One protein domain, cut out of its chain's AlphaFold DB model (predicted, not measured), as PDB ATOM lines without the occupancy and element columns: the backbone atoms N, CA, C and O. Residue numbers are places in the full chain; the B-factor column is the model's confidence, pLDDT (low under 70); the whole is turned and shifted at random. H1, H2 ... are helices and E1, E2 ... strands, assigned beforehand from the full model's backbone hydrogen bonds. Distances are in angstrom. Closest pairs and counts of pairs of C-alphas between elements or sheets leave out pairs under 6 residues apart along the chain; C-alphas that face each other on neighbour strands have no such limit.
ATOM      1  N   SER A 276     106.718  81.370 140.459       87.56
ATOM      2  CA  SER A 276     105.271  81.509 140.437       87.56
ATOM      3  C   SER A 276     104.889  82.919 140.022       87.56
ATOM      4  O   SER A 276     105.517  83.907 140.412       87.56
ATOM      5  N   TYR A 277     103.847  83.002 139.206       89.50
ATOM      6  CA  TYR A 277     103.327  84.248 138.666       89.50
ATOM      7  C   TYR A 277     102.045  84.591 139.411       89.50
ATOM      8  O   TYR A 277     101.042  83.885 139.324       89.50
ATOM      9  N   HIS A 278     102.103  85.651 140.211       90.38
ATOM     10  CA  HIS A 278     100.986  86.055 141.052       90.38
ATOM     11  C   HIS A 278     100.040  86.970 140.282       90.38
ATOM     12  O   HIS A 278     100.439  88.040 139.825       90.38
ATOM     13  N   ILE A 279      98.774  86.573 140.208       91.69
ATOM     14  CA  ILE A 279      97.680  87.382 139.680       91.69
ATOM     15  C   ILE A 279      96.675  87.651 140.784       91.69
ATOM     16  O   ILE A 279      96.441  86.844 141.685       91.69
ATOM     17  N   LEU A 280      96.079  88.828 140.700       90.19
ATOM     18  CA  LEU A 280      95.025  89.273 141.579       90.19
ATOM     19  C   LEU A 280      93.670  88.970 140.946       90.19
ATOM     20  O   LEU A 280      93.322  89.542 139.919       90.19
ATOM     21  N   MET A 281      92.916  88.071 141.567       88.19
ATOM     22  CA  MET A 281      91.539  87.787 141.194       88.19
ATOM     23  C   MET A 281      90.602  88.594 142.088       88.19
ATOM     24  O   MET A 281      90.615  88.480 143.320       88.19
ATOM     25  N   GLU A 282      89.789  89.427 141.455       85.00
ATOM     26  CA  GLU A 282      88.849  90.310 142.129       85.00
ATOM     27  C   GLU A 282      87.483  89.647 142.307       85.00
ATOM     28  O   GLU A 282      87.080  88.787 141.527       85.00
ATOM     29  N   ASN A 283      86.759  90.078 143.343       85.19
ATOM     30  CA  ASN A 283      85.368  89.699 143.589       85.19
ATOM     31  C   ASN A 283      85.111  88.184 143.712       85.19
ATOM     32  O   ASN A 283      84.034  87.703 143.363       85.19
ATOM     33  N   ALA A 284      86.066  87.422 144.250       87.44
ATOM     34  CA  ALA A 284      85.842  86.015 144.554       87.44
ATOM     35  C   ALA A 284      84.832  85.892 145.711       87.44
ATOM     36  O   ALA A 284      85.004  86.569 146.730       87.44
ATOM     37  N   PRO A 285      83.789  85.052 145.601       90.38
ATOM     38  CA  PRO A 285      82.819  84.888 146.679       90.38
ATOM     39  C   PRO A 285      83.518  84.364 147.937       90.38
ATOM     40  O   PRO A 285      84.447  83.568 147.833       90.38
ATOM     41  N   VAL A 286      83.095  84.789 149.131       90.38
ATOM     42  CA  VAL A 286      83.701  84.313 150.395       90.38
ATOM     43  C   VAL A 286      83.461  82.824 150.666       90.38
ATOM     44  O   VAL A 286      84.159  82.249 151.494       90.38
ATOM     45  N   SER A 287      82.510  82.212 149.955       89.19
ATOM     46  CA  SER A 287      82.254  80.768 149.954       89.19
ATOM     47  C   SER A 287      83.265  79.964 149.128       89.19
ATOM     48  O   SER A 287      83.260  78.739 149.201       89.19
ATOM     49  N   PHE A 288      84.126  80.617 148.339       91.19
ATOM     50  CA  PHE A 288      85.190  79.931 147.611       91.19
ATOM     51  C   PHE A 288      86.237  79.387 148.591       91.19
ATOM     52  O   PHE A 288      86.798  80.122 149.402       91.19
ATOM     53  N   ILE A 289      86.522  78.089 148.512       91.50
ATOM     54  CA  ILE A 289      87.526  77.438 149.357       91.50
ATOM     55  C   ILE A 289      88.825  77.341 148.541       91.50
ATOM     56  O   ILE A 289      88.898  76.505 147.640       91.50
ATOM     57  N   PRO A 290      89.842  78.181 148.821       91.25
ATOM     58  CA  PRO A 290      91.039  78.299 147.985       91.25
ATOM     59  C   PRO A 290      91.937  77.057 147.997       91.25
ATOM     60  O   PRO A 290      92.748  76.886 147.090       91.25
ATOM     61  N   ASP A 291      91.784  76.203 149.008       91.88
ATOM     62  CA  ASP A 291      92.553  74.968 149.173       91.88
ATOM     63  C   ASP A 291      91.841  73.742 148.570       91.88
ATOM     64  O   ASP A 291      92.376  72.638 148.605       91.88
ATOM     65  N   ASN A 292      90.633  73.909 148.009       93.75
ATOM     66  CA  ASN A 292      89.885  72.811 147.400       93.75
ATOM     67  C   ASN A 292      90.350  72.574 145.944       93.75
ATOM     68  O   ASN A 292      90.074  73.417 145.081       93.75
ATOM     69  N   PRO A 293      90.981  71.425 145.627       92.88
ATOM     70  CA  PRO A 293      91.497  71.149 144.287       92.88
ATOM     71  C   PRO A 293      90.393  71.058 143.226       92.88
ATOM     72  O   PRO A 293      90.616  71.464 142.089       92.88
ATOM     73  N   THR A 294      89.190  70.596 143.580       93.75
ATOM     74  CA  THR A 294      88.054  70.522 142.647       93.75
ATOM     75  C   THR A 294      87.600  71.917 142.225       93.75
ATOM     76  O   THR A 294      87.382  72.167 141.043       93.75
ATOM     77  N   ALA A 295      87.535  72.855 143.173       90.94
ATOM     78  CA  ALA A 295      87.166  74.237 142.878       90.94
ATOM     79  C   ALA A 295      88.213  74.926 141.987       90.94
ATOM     80  O   ALA A 295      87.852  75.711 141.113       90.94
ATOM     81  N   ILE A 296      89.501  74.617 142.180       93.62
ATOM     82  CA  ILE A 296      90.581  75.102 141.310       93.62
ATOM     83  C   ILE A 296      90.448  74.505 139.903       93.62
ATOM     84  O   ILE A 296      90.472  75.256 138.932       93.62
ATOM     85  N   ALA A 297      90.238  73.191 139.783       92.62
ATOM     86  CA  ALA A 297      90.078  72.520 138.492       92.62
ATOM     87  C   ALA A 297      88.884  73.070 137.690       92.62
ATOM     88  O   ALA A 297      88.976  73.266 136.478       92.62
ATOM     89  N   ASP A 298      87.779  73.399 138.363       90.25
ATOM     90  CA  ASP A 298      86.626  74.047 137.732       90.25
ATOM     91  C   ASP A 298      86.958  75.448 137.203       90.25
ATOM     92  O   ASP A 298      86.465  75.841 136.143       90.25
ATOM     93  N   ILE A 299      87.787  76.210 137.923       90.50
ATOM     94  CA  ILE A 299      88.261  77.529 137.481       90.50
ATOM     95  C   ILE A 299      89.159  77.380 136.257       90.50
ATOM     96  O   ILE A 299      88.963  78.103 135.282       90.50
ATOM     97  N   GLU A 300      90.100  76.435 136.283       93.12
ATOM     98  CA  GLU A 300      90.984  76.149 135.152       93.12
ATOM     99  C   GLU A 300      90.172  75.778 133.910       93.12
ATOM    100  O   GLU A 300      90.321  76.404 132.861       93.12
ATOM    101  N   LYS A 301      89.214  74.854 134.060       91.69
ATOM    102  CA  LYS A 301      88.321  74.424 132.981       91.69
ATOM    103  C   LYS A 301      87.481  75.575 132.426       91.69
ATOM    104  O   LYS A 301      87.377  75.723 131.212       91.69
ATOM    105  N   LYS A 302      86.890  76.410 133.291       86.50
ATOM    106  CA  LYS A 302      86.077  77.568 132.870       86.50
ATOM    107  C   LYS A 302      86.904  78.660 132.191       86.50
ATOM    108  O   LYS A 302      86.384  79.345 131.317       86.50
ATOM    109  N   ALA A 303      88.159  78.829 132.596       84.44
ATOM    110  CA  ALA A 303      89.079  79.807 132.023       84.44
ATOM    111  C   ALA A 303      89.819  79.292 130.773       84.44
ATOM    112  O   ALA A 303      90.568  80.051 130.158       84.44
ATOM    113  N   GLY A 304      89.624  78.022 130.393       89.25
ATOM    114  CA  GLY A 304      90.347  77.388 129.289       89.25
ATOM    115  C   GLY A 304      91.843  77.224 129.569       89.25
ATOM    116  O   GLY A 304      92.642  77.223 128.634       89.25
ATOM    117  N   LEU A 305      92.228  77.144 130.843       91.38
ATOM    118  CA  LEU A 305      93.606  76.930 131.267       91.38
ATOM    119  C   LEU A 305      93.936  75.430 131.233       91.38
ATOM    120  O   LEU A 305      93.067  74.609 131.550       91.38
ATOM    121  N   PRO A 306      95.185  75.051 130.915       92.75
ATOM    122  CA  PRO A 306      95.645  73.680 131.089       92.75
ATOM    123  C   PRO A 306      95.445  73.201 132.538       92.75
ATOM    124  O   PRO A 306      95.610  74.005 133.465       92.75
ATOM    125  N   PRO A 307      95.140  71.911 132.765       91.69
ATOM    126  CA  PRO A 307      95.037  71.367 134.115       91.69
ATOM    127  C   PRO A 307      96.313  71.627 134.922       91.69
ATOM    128  O   PRO A 307      97.416  71.432 134.412       91.69
ATOM    129  N   ARG A 308      96.165  72.009 136.196       91.56
ATOM    130  CA  ARG A 308      97.270  72.299 137.135       91.56
ATOM    131  C   ARG A 308      98.109  73.532 136.767       91.56
ATOM    132  O   ARG A 308      99.239  73.667 137.234       91.56
ATOM    133  N   SER A 309      97.566  74.451 135.969       92.19
ATOM    134  CA  SER A 309      98.186  75.760 135.711       92.19
ATOM    135  C   SER A 309      98.233  76.641 136.962       92.19
ATOM    136  O   SER A 309      99.140  77.467 137.109       92.19
ATOM    137  N   ILE A 310      97.261  76.483 137.864       93.75
ATOM    138  CA  ILE A 310      97.171  77.187 139.140       93.75
ATOM    139  C   ILE A 310      97.845  76.331 140.219       93.75
ATOM    140  O   ILE A 310      97.334  75.293 140.627       93.75
ATOM    141  N   ILE A 311      98.984  76.802 140.730       92.62
ATOM    142  CA  ILE A 311      99.738  76.147 141.811       92.62
ATOM    143  C   ILE A 311      98.994  76.284 143.136       92.62
ATOM    144  O   ILE A 311      98.905  75.349 143.930       92.62
ATOM    145  N   LYS A 312      98.533  77.502 143.427       93.69
ATOM    146  CA  LYS A 312      97.957  77.844 144.725       93.69
ATOM    147  C   LYS A 312      97.040  79.041 144.602       93.69
ATOM    148  O   LYS A 312      97.331  79.989 143.874       93.69
ATOM    149  N   THR A 313      95.980  79.050 145.395       93.94
ATOM    150  CA  THR A 313      95.188  80.255 145.624       93.94
ATOM    151  C   THR A 313      95.165  80.581 147.107       93.94
ATOM    152  O   THR A 313      95.342  79.709 147.954       93.94
ATOM    153  N   ARG A 314      95.028  81.860 147.450       94.19
ATOM    154  CA  ARG A 314      94.800  82.284 148.835       94.19
ATOM    155  C   ARG A 314      94.076  83.612 148.877       94.19
ATOM    156  O   ARG A 314      94.348  84.501 148.073       94.19
ATOM    157  N   TYR A 315      93.216  83.798 149.865       94.25
ATOM    158  CA  TYR A 315      92.669  85.123 150.120       94.25
ATOM    159  C   TYR A 315      93.746  86.081 150.621       94.25
ATOM    160  O   TYR A 315      94.578  85.725 151.455       94.25
ATOM    161  N   ILE A 316      93.698  87.324 150.143       91.50
ATOM    162  CA  ILE A 316      94.613  88.379 150.601       91.50
ATOM    163  C   ILE A 316      94.230  88.847 152.005       91.50
ATOM    164  O   ILE A 316      95.097  89.092 152.841       91.50
ATOM    165  N   LYS A 317      92.923  88.940 152.281       89.06
ATOM    166  CA  LYS A 317      92.399  89.236 153.617       89.06
ATOM    167  C   LYS A 317      91.974  87.931 154.313       89.06
ATOM    168  O   LYS A 317      91.056  87.262 153.814       89.06
ATOM    169  N   PRO A 318      92.604  87.560 155.448       86.50
ATOM    170  CA  PRO A 318      92.207  86.378 156.211       86.50
ATOM    171  C   PRO A 318      90.789  86.550 156.760       86.50
ATOM    172  O   PRO A 318      90.331  87.679 156.937       86.50
ATOM    173  N   VAL A 319      90.104  85.436 157.030       86.25
ATOM    174  CA  VAL A 319      88.689  85.418 157.450       86.25
ATOM    175  C   VAL A 319      88.448  86.297 158.682       86.25
ATOM    176  O   VAL A 319      87.517  87.092 158.676       86.25
ATOM    177  N   ALA A 320      89.353  86.263 159.667       87.19
ATOM    178  CA  ALA A 320      89.275  87.074 160.887       87.19
ATOM    179  C   ALA A 320      89.303  88.598 160.654       87.19
ATOM    180  O   ALA A 320      88.952  89.368 161.539       87.19
ATOM    181  N   ARG A 321      89.744  89.050 159.472       88.88
ATOM    182  CA  ARG A 321      89.823  90.472 159.096       88.88
ATOM    183  C   ARG A 321      88.750  90.877 158.082       88.88
ATOM    184  O   ARG A 321      88.880  91.929 157.451       88.88
ATOM    185  N   ARG A 322      87.748  90.027 157.852       88.19
ATOM    186  CA  ARG A 322      86.622  90.319 156.959       88.19
ATOM    187  C   ARG A 322      85.485  90.941 157.748       88.19
ATOM    188  O   ARG A 322      85.283  90.618 158.915       88.19
ATOM    189  N   ASN A 323      84.725  91.805 157.088       87.38
ATOM    190  CA  ASN A 323      83.486  92.307 157.668       87.38
ATOM    191  C   ASN A 323      82.441  91.185 157.652       87.38
ATOM    192  O   ASN A 323      82.397  90.408 156.698       87.38
ATOM    193  N   LEU A 324      81.574  91.133 158.665       85.81
ATOM    194  CA  LEU A 324      80.558  90.080 158.809       85.81
ATOM    195  C   LEU A 324      79.638  89.967 157.574       85.81
ATOM    196  O   LEU A 324      79.257  88.871 157.180       85.81
ATOM    197  N   ASN A 325      79.366  91.098 156.916       88.38
ATOM    198  CA  ASN A 325      78.493  91.198 155.739       88.38
ATOM    199  C   ASN A 325      79.266  91.197 154.406       88.38
ATOM    200  O   ASN A 325      78.744  91.603 153.368       88.38
ATOM    201  N   GLN A 326      80.546  90.822 154.412       87.19
ATOM    202  CA  GLN A 326      81.356  90.810 153.200       87.19
ATOM    203  C   GLN A 326      81.062  89.553 152.369       87.19
ATOM    204  O   GLN A 326      81.434  88.450 152.756       87.19
ATOM    205  N   HIS A 327      80.449  89.718 151.194       86.69
ATOM    206  CA  HIS A 327      80.119  88.599 150.298       86.69
ATOM    207  C   HIS A 327      81.234  88.237 149.306       86.69
ATOM    208  O   HIS A 327      81.291  87.105 148.823       86.69
ATOM    209  N   THR A 328      82.134  89.174 149.005       89.81
ATOM    210  CA  THR A 328      83.228  88.997 148.042       89.81
ATOM    211  C   THR A 328      84.564  89.446 148.629       89.81
ATOM    212  O   THR A 328      84.629  90.330 149.482       89.81
ATOM    213  N   ALA A 329      85.662  88.838 148.190       89.56
ATOM    214  CA  ALA A 329      87.015  89.172 148.613       89.56
ATOM    215  C   ALA A 329      88.021  88.973 147.469       89.56
ATOM    216  O   ALA A 329      87.743  88.307 146.476       89.56
ATOM    217  N   HIS A 330      89.215  89.546 147.625       89.69
ATOM    218  CA  HIS A 330      90.299  89.383 146.657       89.69
ATOM    219  C   HIS A 330      91.132  88.144 146.971       89.69
ATOM    220  O   HIS A 330      91.499  87.889 148.128       89.69
ATOM    221  N   VAL A 331      91.459  87.406 145.918       91.31
ATOM    222  CA  VAL A 331      92.253  86.182 145.969       91.31
ATOM    223  C   VAL A 331      93.537  86.412 145.186       91.31
ATOM    224  O   VAL A 331      93.514  86.885 144.054       91.31
ATOM    225  N   ALA A 332      94.670  86.081 145.793       92.88
ATOM    226  CA  ALA A 332      95.931  85.948 145.087       92.88
ATOM    227  C   ALA A 332      95.997  84.538 144.488       92.88
ATOM    228  O   ALA A 332      95.909  83.549 145.219       92.88
ATOM    229  N   VAL A 333      96.148  84.463 143.172       93.50
ATOM    230  CA  VAL A 333      96.263  83.228 142.392       93.50
ATOM    231  C   VAL A 333      97.703  83.102 141.917       93.50
ATOM    232  O   VAL A 333      98.274  84.063 141.409       93.50
ATOM    233  N   MET A 334      98.309  81.941 142.130       94.06
ATOM    234  CA  MET A 334      99.690  81.642 141.762       94.06
ATOM    235  C   MET A 334      99.687  80.695 140.572       94.06
ATOM    236  O   MET A 334      99.196  79.576 140.691       94.06
ATOM    237  N   PHE A 335     100.250  81.135 139.455       93.25
ATOM    238  CA  PHE A 335     100.392  80.341 138.239       93.25
ATOM    239  C   PHE A 335     101.794  79.752 138.123       93.25
ATOM    240  O   PHE A 335     102.766  80.405 138.514       93.25
ATOM    241  N   ALA A 336     101.891  78.549 137.557       89.50
ATOM    242  CA  ALA A 336     103.169  77.905 137.248       89.50
ATOM    243  C   ALA A 336     103.865  78.533 136.038       89.50
ATOM    244  O   ALA A 336     105.087  78.647 136.009       89.50
ATOM    245  N   THR A 337     103.086  78.982 135.056       89.88
ATOM    246  CA  THR A 337     103.599  79.490 133.784       89.88
ATOM    247  C   THR A 337     103.163  80.929 133.540       89.88
ATOM    248  O   THR A 337     102.089  81.367 133.969       89.88
ATOM    249  N   LYS A 338     104.011  81.679 132.831       89.38
ATOM    250  CA  LYS A 338     103.706  83.046 132.391       89.38
ATOM    251  C   LYS A 338     102.566  83.047 131.368       89.38
ATOM    252  O   LYS A 338     101.749  83.958 131.374       89.38
ATOM    253  N   GLU A 339     102.465  81.997 130.557       89.62
ATOM    254  CA  GLU A 339     101.422  81.795 129.552       89.62
ATOM    255  C   GLU A 339     100.046  81.651 130.210       89.62
ATOM    256  O   GLU A 339      99.126  82.395 129.870       89.62
ATOM    257  N   GLY A 340      99.916  80.772 131.212       88.88
ATOM    258  CA  GLY A 340      98.661  80.599 131.949       88.88
ATOM    259  C   GLY A 340      98.259  81.870 132.699       88.88
ATOM    260  O   GLY A 340      97.089  82.256 132.714       88.88
ATOM    261  N   ALA A 341      99.246  82.582 133.247       89.56
ATOM    262  CA  ALA A 341      99.027  83.872 133.879       89.56
ATOM    263  C   ALA A 341      98.506  84.919 132.868       89.56
ATOM    264  O   ALA A 341      97.484  85.567 133.093       89.56
ATOM    265  N   ASN A 342      99.156  85.051 131.713       90.12
ATOM    266  CA  ASN A 342      98.747  85.987 130.667       90.12
ATOM    267  C   ASN A 342      97.371  85.665 130.094       90.12
ATOM    268  O   ASN A 342      96.585  86.580 129.858       90.12
ATOM    269  N   GLN A 343      97.047  84.383 129.929       86.38
ATOM    270  CA  GLN A 343      95.719  83.946 129.517       86.38
ATOM    271  C   GLN A 343      94.658  84.391 130.535       86.38
ATOM    272  O   GLN A 343      93.638  84.970 130.156       86.38
ATOM    273  N   ALA A 344      94.928  84.216 131.831       86.00
ATOM    274  CA  ALA A 344      94.038  84.680 132.892       86.00
ATOM    275  C   ALA A 344      93.877  86.214 132.918       86.00
ATOM    276  O   ALA A 344      92.781  86.703 133.191       86.00
ATOM    277  N   ILE A 345      94.933  86.977 132.604       83.94
ATOM    278  CA  ILE A 345      94.865  88.444 132.462       83.94
ATOM    279  C   ILE A 345      94.023  88.831 131.240       83.94
ATOM    280  O   ILE A 345      93.159  89.699 131.349       83.94
ATOM    281  N   LYS A 346      94.252  88.177 130.094       80.62
ATOM    282  CA  LYS A 346      93.627  88.498 128.802       80.62
ATOM    283  C   LYS A 346      92.122  88.250 128.804       80.62
ATOM    284  O   LYS A 346      91.361  89.085 128.327       80.62
ATOM    285  N   PHE A 347      91.692  87.106 129.333       77.50
ATOM    286  CA  PHE A 347      90.285  86.689 129.301       77.50
ATOM    287  C   PHE A 347      89.526  86.993 130.599       77.50
ATOM    288  O   PHE A 347      88.298  86.910 130.626       77.50
ATOM    289  N   GLY A 348      90.243  87.392 131.654       77.56
ATOM    290  CA  GLY A 348      89.694  87.673 132.975       77.56
ATOM    291  C   GLY A 348      89.366  86.397 133.754       77.56
ATOM    292  O   GLY A 348      88.491  85.616 133.382       77.56
ATOM    293  N   LEU A 349      90.027  86.202 134.894       80.25
ATOM    294  CA  LEU A 349      89.723  85.098 135.803       80.25
ATOM    295  C   LEU A 349      88.499  85.447 136.665       80.25
ATOM    296  O   LEU A 349      88.536  86.408 137.432       80.25
ATOM    297  N   SER A 350      87.405  84.684 136.551       74.38
ATOM    298  CA  SER A 350      86.184  84.925 137.334       74.38
ATOM    299  C   SER A 350      85.536  83.627 137.828       74.38
ATOM    300  O   SER A 350      85.391  82.669 137.075       74.38
ATOM    301  N   ILE A 351      85.132  83.604 139.106       67.56
ATOM    302  CA  ILE A 351      84.469  82.451 139.754       67.56
ATOM    303  C   ILE A 351      82.942  82.597 139.716       67.56
ATOM    304  O   ILE A 351      82.221  81.625 139.505       67.56
ATOM    305  N   ALA A 352      82.447  83.823 139.891       57.34
ATOM    306  CA  ALA A 352      81.032  84.159 139.839       57.34
ATOM    307  C   ALA A 352      80.892  85.566 139.246       57.34
ATOM    308  O   ALA A 352      81.389  86.540 139.812       57.34
ATOM    309  N   ARG A 353      80.262  85.687 138.074       48.31
ATOM    310  CA  ARG A 353      80.048  86.985 137.419       48.31
ATOM    311  C   ARG A 353      79.041  87.806 138.225       48.31
ATOM    312  O   ARG A 353      77.842  87.685 138.008       48.31
ATOM    313  N   LYS A 354      79.518  88.689 139.100       47.66
ATOM    314  CA  LYS A 354      78.722  89.814 139.601       47.66
ATOM    315  C   LYS A 354      79.323  91.101 139.037       47.66
ATOM    316  O   LYS A 354      80.382  91.543 139.468       47.66
ATOM    317  N   LYS A 355      78.685  91.650 137.999       44.81
ATOM    318  CA  LYS A 355      79.006  92.979 137.465       44.81
ATOM    319  C   LYS A 355      78.282  93.999 138.340       44.81
ATOM    320  O   LYS A 355      77.078  94.177 138.185       44.81
ATOM    321  N   ARG A 364      90.242 101.025 138.519       60.75
ATOM    322  CA  ARG A 364      91.454 101.535 137.859       60.75
ATOM    323  C   ARG A 364      91.367 103.025 137.521       60.75
ATOM    324  O   ARG A 364      92.388 103.621 137.214       60.75
ATOM    325  N   GLU A 365      90.181 103.611 137.640       58.41
ATOM    326  CA  GLU A 365      89.909 105.040 137.471       58.41
ATOM    327  C   GLU A 365      90.073 105.828 138.787       58.41
ATOM    328  O   GLU A 365      89.904 107.044 138.814       58.41
ATOM    329  N   CYS A 366      90.404 105.171 139.909       65.25
ATOM    330  CA  CYS A 366      90.649 105.867 141.171       65.25
ATOM    331  C   CYS A 366      91.938 106.719 141.080       65.25
ATOM    332  O   CYS A 366      93.010 106.173 140.790       65.25
ATOM    333  N   PRO A 367      91.903 108.025 141.411       68.38
ATOM    334  CA  PRO A 367      93.084 108.892 141.337       68.38
ATOM    335  C   PRO A 367      94.241 108.435 142.240       68.38
ATOM    336  O   PRO A 367      95.401 108.465 141.837       68.38
ATOM    337  N   ILE A 368      93.935 107.930 143.443       67.56
ATOM    338  CA  ILE A 368      94.944 107.420 144.390       67.56
ATOM    339  C   ILE A 368      95.595 106.139 143.854       67.56
ATOM    340  O   ILE A 368      96.806 105.946 143.994       67.56
ATOM    341  N   PHE A 369      94.798 105.257 143.243       70.25
ATOM    342  CA  PHE A 369      95.310 104.055 142.590       70.25
ATOM    343  C   PHE A 369      96.232 104.435 141.433       70.25
ATOM    344  O   PHE A 369      97.362 103.957 141.388       70.25
ATOM    345  N   THR A 370      95.789 105.350 140.571       74.56
ATOM    346  CA  THR A 370      96.548 105.841 139.415       74.56
ATOM    347  C   THR A 370      97.884 106.444 139.847       74.56
ATOM    348  O   THR A 370      98.932 106.011 139.373       74.56
ATOM    349  N   GLN A 371      97.887 107.318 140.858       77.19
ATOM    350  CA  GLN A 371      99.108 107.927 141.395       77.19
ATOM    351  C   GLN A 371     100.098 106.884 141.952       77.19
ATOM    352  O   GLN A 371     101.306 106.939 141.690       77.19
ATOM    353  N   LYS A 372      99.610 105.899 142.725       76.38
ATOM    354  CA  LYS A 372     100.456 104.814 143.259       76.38
ATOM    355  C   LYS A 372     100.955 103.882 142.156       76.38
ATOM    356  O   LYS A 372     102.107 103.447 142.205       76.38
ATOM    357  N   TRP A 373     100.113 103.600 141.169       74.88
ATOM    358  CA  TRP A 373     100.427 102.779 140.007       74.88
ATOM    359  C   TRP A 373     101.506 103.423 139.131       74.88
ATOM    360  O   TRP A 373     102.483 102.765 138.782       74.88
ATOM    361  N   GLU A 374     101.419 104.726 138.869       77.94
ATOM    362  CA  GLU A 374     102.445 105.485 138.145       77.94
ATOM    363  C   GLU A 374     103.775 105.542 138.904       77.94
ATOM    364  O   GLU A 374     104.844 105.348 138.321       77.94
ATOM    365  N   SER A 375     103.734 105.745 140.224       78.75
ATOM    366  CA  SER A 375     104.929 105.673 141.077       78.75
ATOM    367  C   SER A 375     105.579 104.280 141.059       78.75
ATOM    368  O   SER A 375     106.806 104.152 141.124       78.75
ATOM    369  N   HIS A 376     104.778 103.217 140.947       74.19
ATOM    370  CA  HIS A 376     105.276 101.853 140.781       74.19
ATOM    371  C   HIS A 376     105.875 101.625 139.380       74.19
ATOM    372  O   HIS A 376     107.000 101.135 139.285       74.19
ATOM    373  N   LYS A 377     105.195 102.061 138.309       76.19
ATOM    374  CA  LYS A 377     105.696 102.012 136.920       76.19
ATOM    375  C   LYS A 377     107.041 102.718 136.747       76.19
ATOM    376  O   LYS A 377     107.908 102.208 136.044       76.19
ATOM    377  N   ARG A 378     107.245 103.862 137.412       76.50
ATOM    378  CA  ARG A 378     108.517 104.609 137.360       76.50
ATOM    379  C   ARG A 378     109.698 103.849 137.966       76.50
ATOM    380  O   ARG A 378     110.822 104.044 137.528       76.50
ATOM    381  N   ARG A 379     109.455 103.002 138.969       75.81
ATOM    382  CA  ARG A 379     110.506 102.248 139.677       75.81
ATOM    383  C   ARG A 379     110.722 100.841 139.124       75.81
ATOM    384  O   ARG A 379     111.729 100.219 139.445       75.81
ATOM    385  N   ASN A 380     109.779 100.326 138.338       74.94
ATOM    386  CA  ASN A 380     109.797  98.958 137.842       74.94
ATOM    387  C   ASN A 380     109.458  98.918 136.348       74.94
ATOM    388  O   ASN A 380     108.289  98.923 135.966       74.94
ATOM    389  N   ASP A 381     110.488  98.809 135.508       75.38
ATOM    390  CA  ASP A 381     110.348  98.746 134.049       75.38
ATOM    391  C   ASP A 381     109.442  97.605 133.570       75.38
ATOM    392  O   ASP A 381     108.766  97.747 132.553       75.38
ATOM    393  N   LYS A 382     109.361  96.495 134.316       72.88
ATOM    394  CA  LYS A 382     108.472  95.374 133.974       72.88
ATOM    395  C   LYS A 382     106.995  95.706 134.189       72.88
ATOM    396  O   LYS A 382     106.148  95.129 133.525       72.88
ATOM    397  N   ALA A 383     106.675  96.652 135.076       70.62
ATOM    398  CA  ALA A 383     105.298  97.076 135.342       70.62
ATOM    399  C   ALA A 383     104.712  97.979 134.238       70.62
ATOM    400  O   ALA A 383     103.553  98.387 134.321       70.62
ATOM    401  N   LYS A 384     105.509  98.315 133.214       77.62
ATOM    402  CA  LYS A 384     105.059  99.053 132.026       77.62
ATOM    403  C   LYS A 384     104.223  98.192 131.075       77.62
ATOM    404  O   LYS A 384     103.489  98.754 130.268       77.62
ATOM    405  N   TYR A 385     104.299  96.868 131.202       77.38
ATOM    406  CA  TYR A 385     103.601  95.905 130.353       77.38
ATOM    407  C   TYR A 385     102.362  95.353 131.064       77.38
ATOM    408  O   TYR A 385     102.365  95.177 132.285       77.38
ATOM    409  N   ILE A 386     101.293  95.107 130.302       75.69
ATOM    410  CA  ILE A 386     100.046  94.512 130.820       75.69
ATOM    411  C   ILE A 386     100.251  93.027 131.140       75.69
ATOM    412  O   ILE A 386      99.715  92.517 132.125       75.69
ATOM    413  N   TYR A 387     101.045  92.353 130.311       80.25
ATOM    414  CA  TYR A 387     101.316  90.925 130.374       80.25
ATOM    415  C   TYR A 387     102.722  90.653 130.913       80.25
ATOM    416  O   TYR A 387     103.623  91.490 130.830       80.25
ATOM    417  N   PHE A 388     102.929  89.451 131.450       77.94
ATOM    418  CA  PHE A 388     104.267  88.931 131.688       77.94
ATOM    419  C   PHE A 388     104.968  88.757 130.331       77.94
ATOM    420  O   PHE A 388     104.423  88.069 129.472       77.94
ATOM    421  N   PRO A 389     106.151  89.352 130.113       78.44
ATOM    422  CA  PRO A 389     106.832  89.289 128.821       78.44
ATOM    423  C   PRO A 389     107.103  87.845 128.370       78.44
ATOM    424  O   PRO A 389     107.670  87.046 129.123       78.44
ATOM    425  N   THR A 390     106.703  87.515 127.142       76.75
ATOM    426  CA  THR A 390     106.944  86.219 126.484       76.75
ATOM    427  C   THR A 390     107.474  86.423 125.064       76.75
ATOM    428  O   THR A 390     107.606  87.556 124.615       76.75
ATOM    429  N   GLU A 391     107.793  85.340 124.353       69.38
ATOM    430  CA  GLU A 391     108.216  85.418 122.945       69.38
ATOM    431  C   GLU A 391     107.085  85.848 121.997       69.38
ATOM    432  O   GLU A 391     107.363  86.255 120.872       69.38
ATOM    433  N   ASP A 392     105.827  85.798 122.451       72.19
ATOM    434  CA  ASP A 392     104.675  86.293 121.701       72.19
ATOM    435  C   ASP A 392     104.710  87.838 121.618       72.19
ATOM    436  O   ASP A 392     104.639  88.504 122.666       72.19
ATOM    437  N   PRO A 393     104.765  88.426 120.402       63.09
ATOM    438  CA  PRO A 393     104.775  89.874 120.190       63.09
ATOM    439  C   PRO A 393     103.618  90.611 120.876       63.09
ATOM    440  O   PRO A 393     103.800  91.733 121.346       63.09
ATOM    441  N   LEU A 394     102.452  89.968 121.014       62.16
ATOM    442  CA  LEU A 394     101.266  90.551 121.657       62.16
ATOM    443  C   LEU A 394     101.449  90.788 123.164       62.16
ATOM    444  O   LEU A 394     100.718  91.569 123.770       62.16
ATOM    445  N   THR A 395     102.433  90.140 123.795       61.12
ATOM    446  CA  THR A 395     102.747  90.356 125.218       61.12
ATOM    447  C   THR A 395     103.680  91.541 125.462       61.12
ATOM    448  O   THR A 395     103.840  91.969 126.607       61.12
ATOM    449  N   GLY A 396     104.274  92.086 124.394       58.91
ATOM    450  CA  GLY A 396     105.186  93.227 124.429       58.91
ATOM    451  C   GLY A 396     104.503  94.593 124.383       58.91
ATOM    452  O   GLY A 396     105.196  95.606 124.480       58.91
TER     453      GLY A 396
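This is residues 276 to 355 and 364 to 396 of the 479 residues of an uncharacterized protein of Suillus luteus UH-Slu-Lm8-n1 (UniProt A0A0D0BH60). A strongly twisted sheet of three strands has H1 and H2 packed on one face, making two layers, while H3, H4 and H5 trail apart from the sheet, with residues 365 to 372 sticking out. The printed part has 113 residues with five named helices and three named strands, in the order E1 H1 E2 E3 H2 H3 H4 H5. The sheet order is E1 E3 E2, all antiparallel, and the class is mixed. The whole is compact, with a radius of gyration of the C-alphas of 15.2 A and spans of 38 by 35 by 25 A.

Start at inner strand E3, residues 328 to 335, between edge strands E1, residues 277 to 285, and E2, residues 310 to 315. Look for N 279 and O 333 at 2.8 A, and in the hairpin of E2 and E3 for N 314 and O 332 at 2.9 A. H1, residues 293 to 303, is on the sheet; with E1 and E2 it makes a split strand-helix-strand unit, E3 between the strands, its crossover right-handed. H2, residues 338 to 347, lies over E1 and E3 at a height over the sheet of 9.3 A. H1 and H2 are close but not clearly touching, the closest C-alphas, Ala 303 and Ala 344, 7.0 A apart. H3, residues 367 to 379, and H4, residues 381 to 384, only just touch, with 3 pairs of C-alphas within 8 A, only at the corner; the closest are Lys 377 and Ala 383, 5.2 A. H5, residues 393 to 396, is apart from H3 and H4. Every O i to N i+4 pair is within hydrogen-bond range in H1 and H2, and 8 of 9 in H3; H4 and H5 are too short for one.

Find C-alpha 277 at (103.327, 84.248, 138.666); from there E1 runs 22.0 A, bending by 66 degrees at residue 282. E3 spans 21.6 A, H3 18.7 A and H1 15.2 A. H5 ends at C-alpha 396, (105.186, 93.227, 124.429).

The C-alphas farthest apart, Leu 324 and Pro 393, are 45.6 A apart. Residues 356 to 363 are not printed, and C-alphas 355 and 364 are 15.1 A apart across the cut. The link from E2 to E3 is long. Confidence is under 70 at residues 351 to 355, 364 to 368, 391 and 393 to 396.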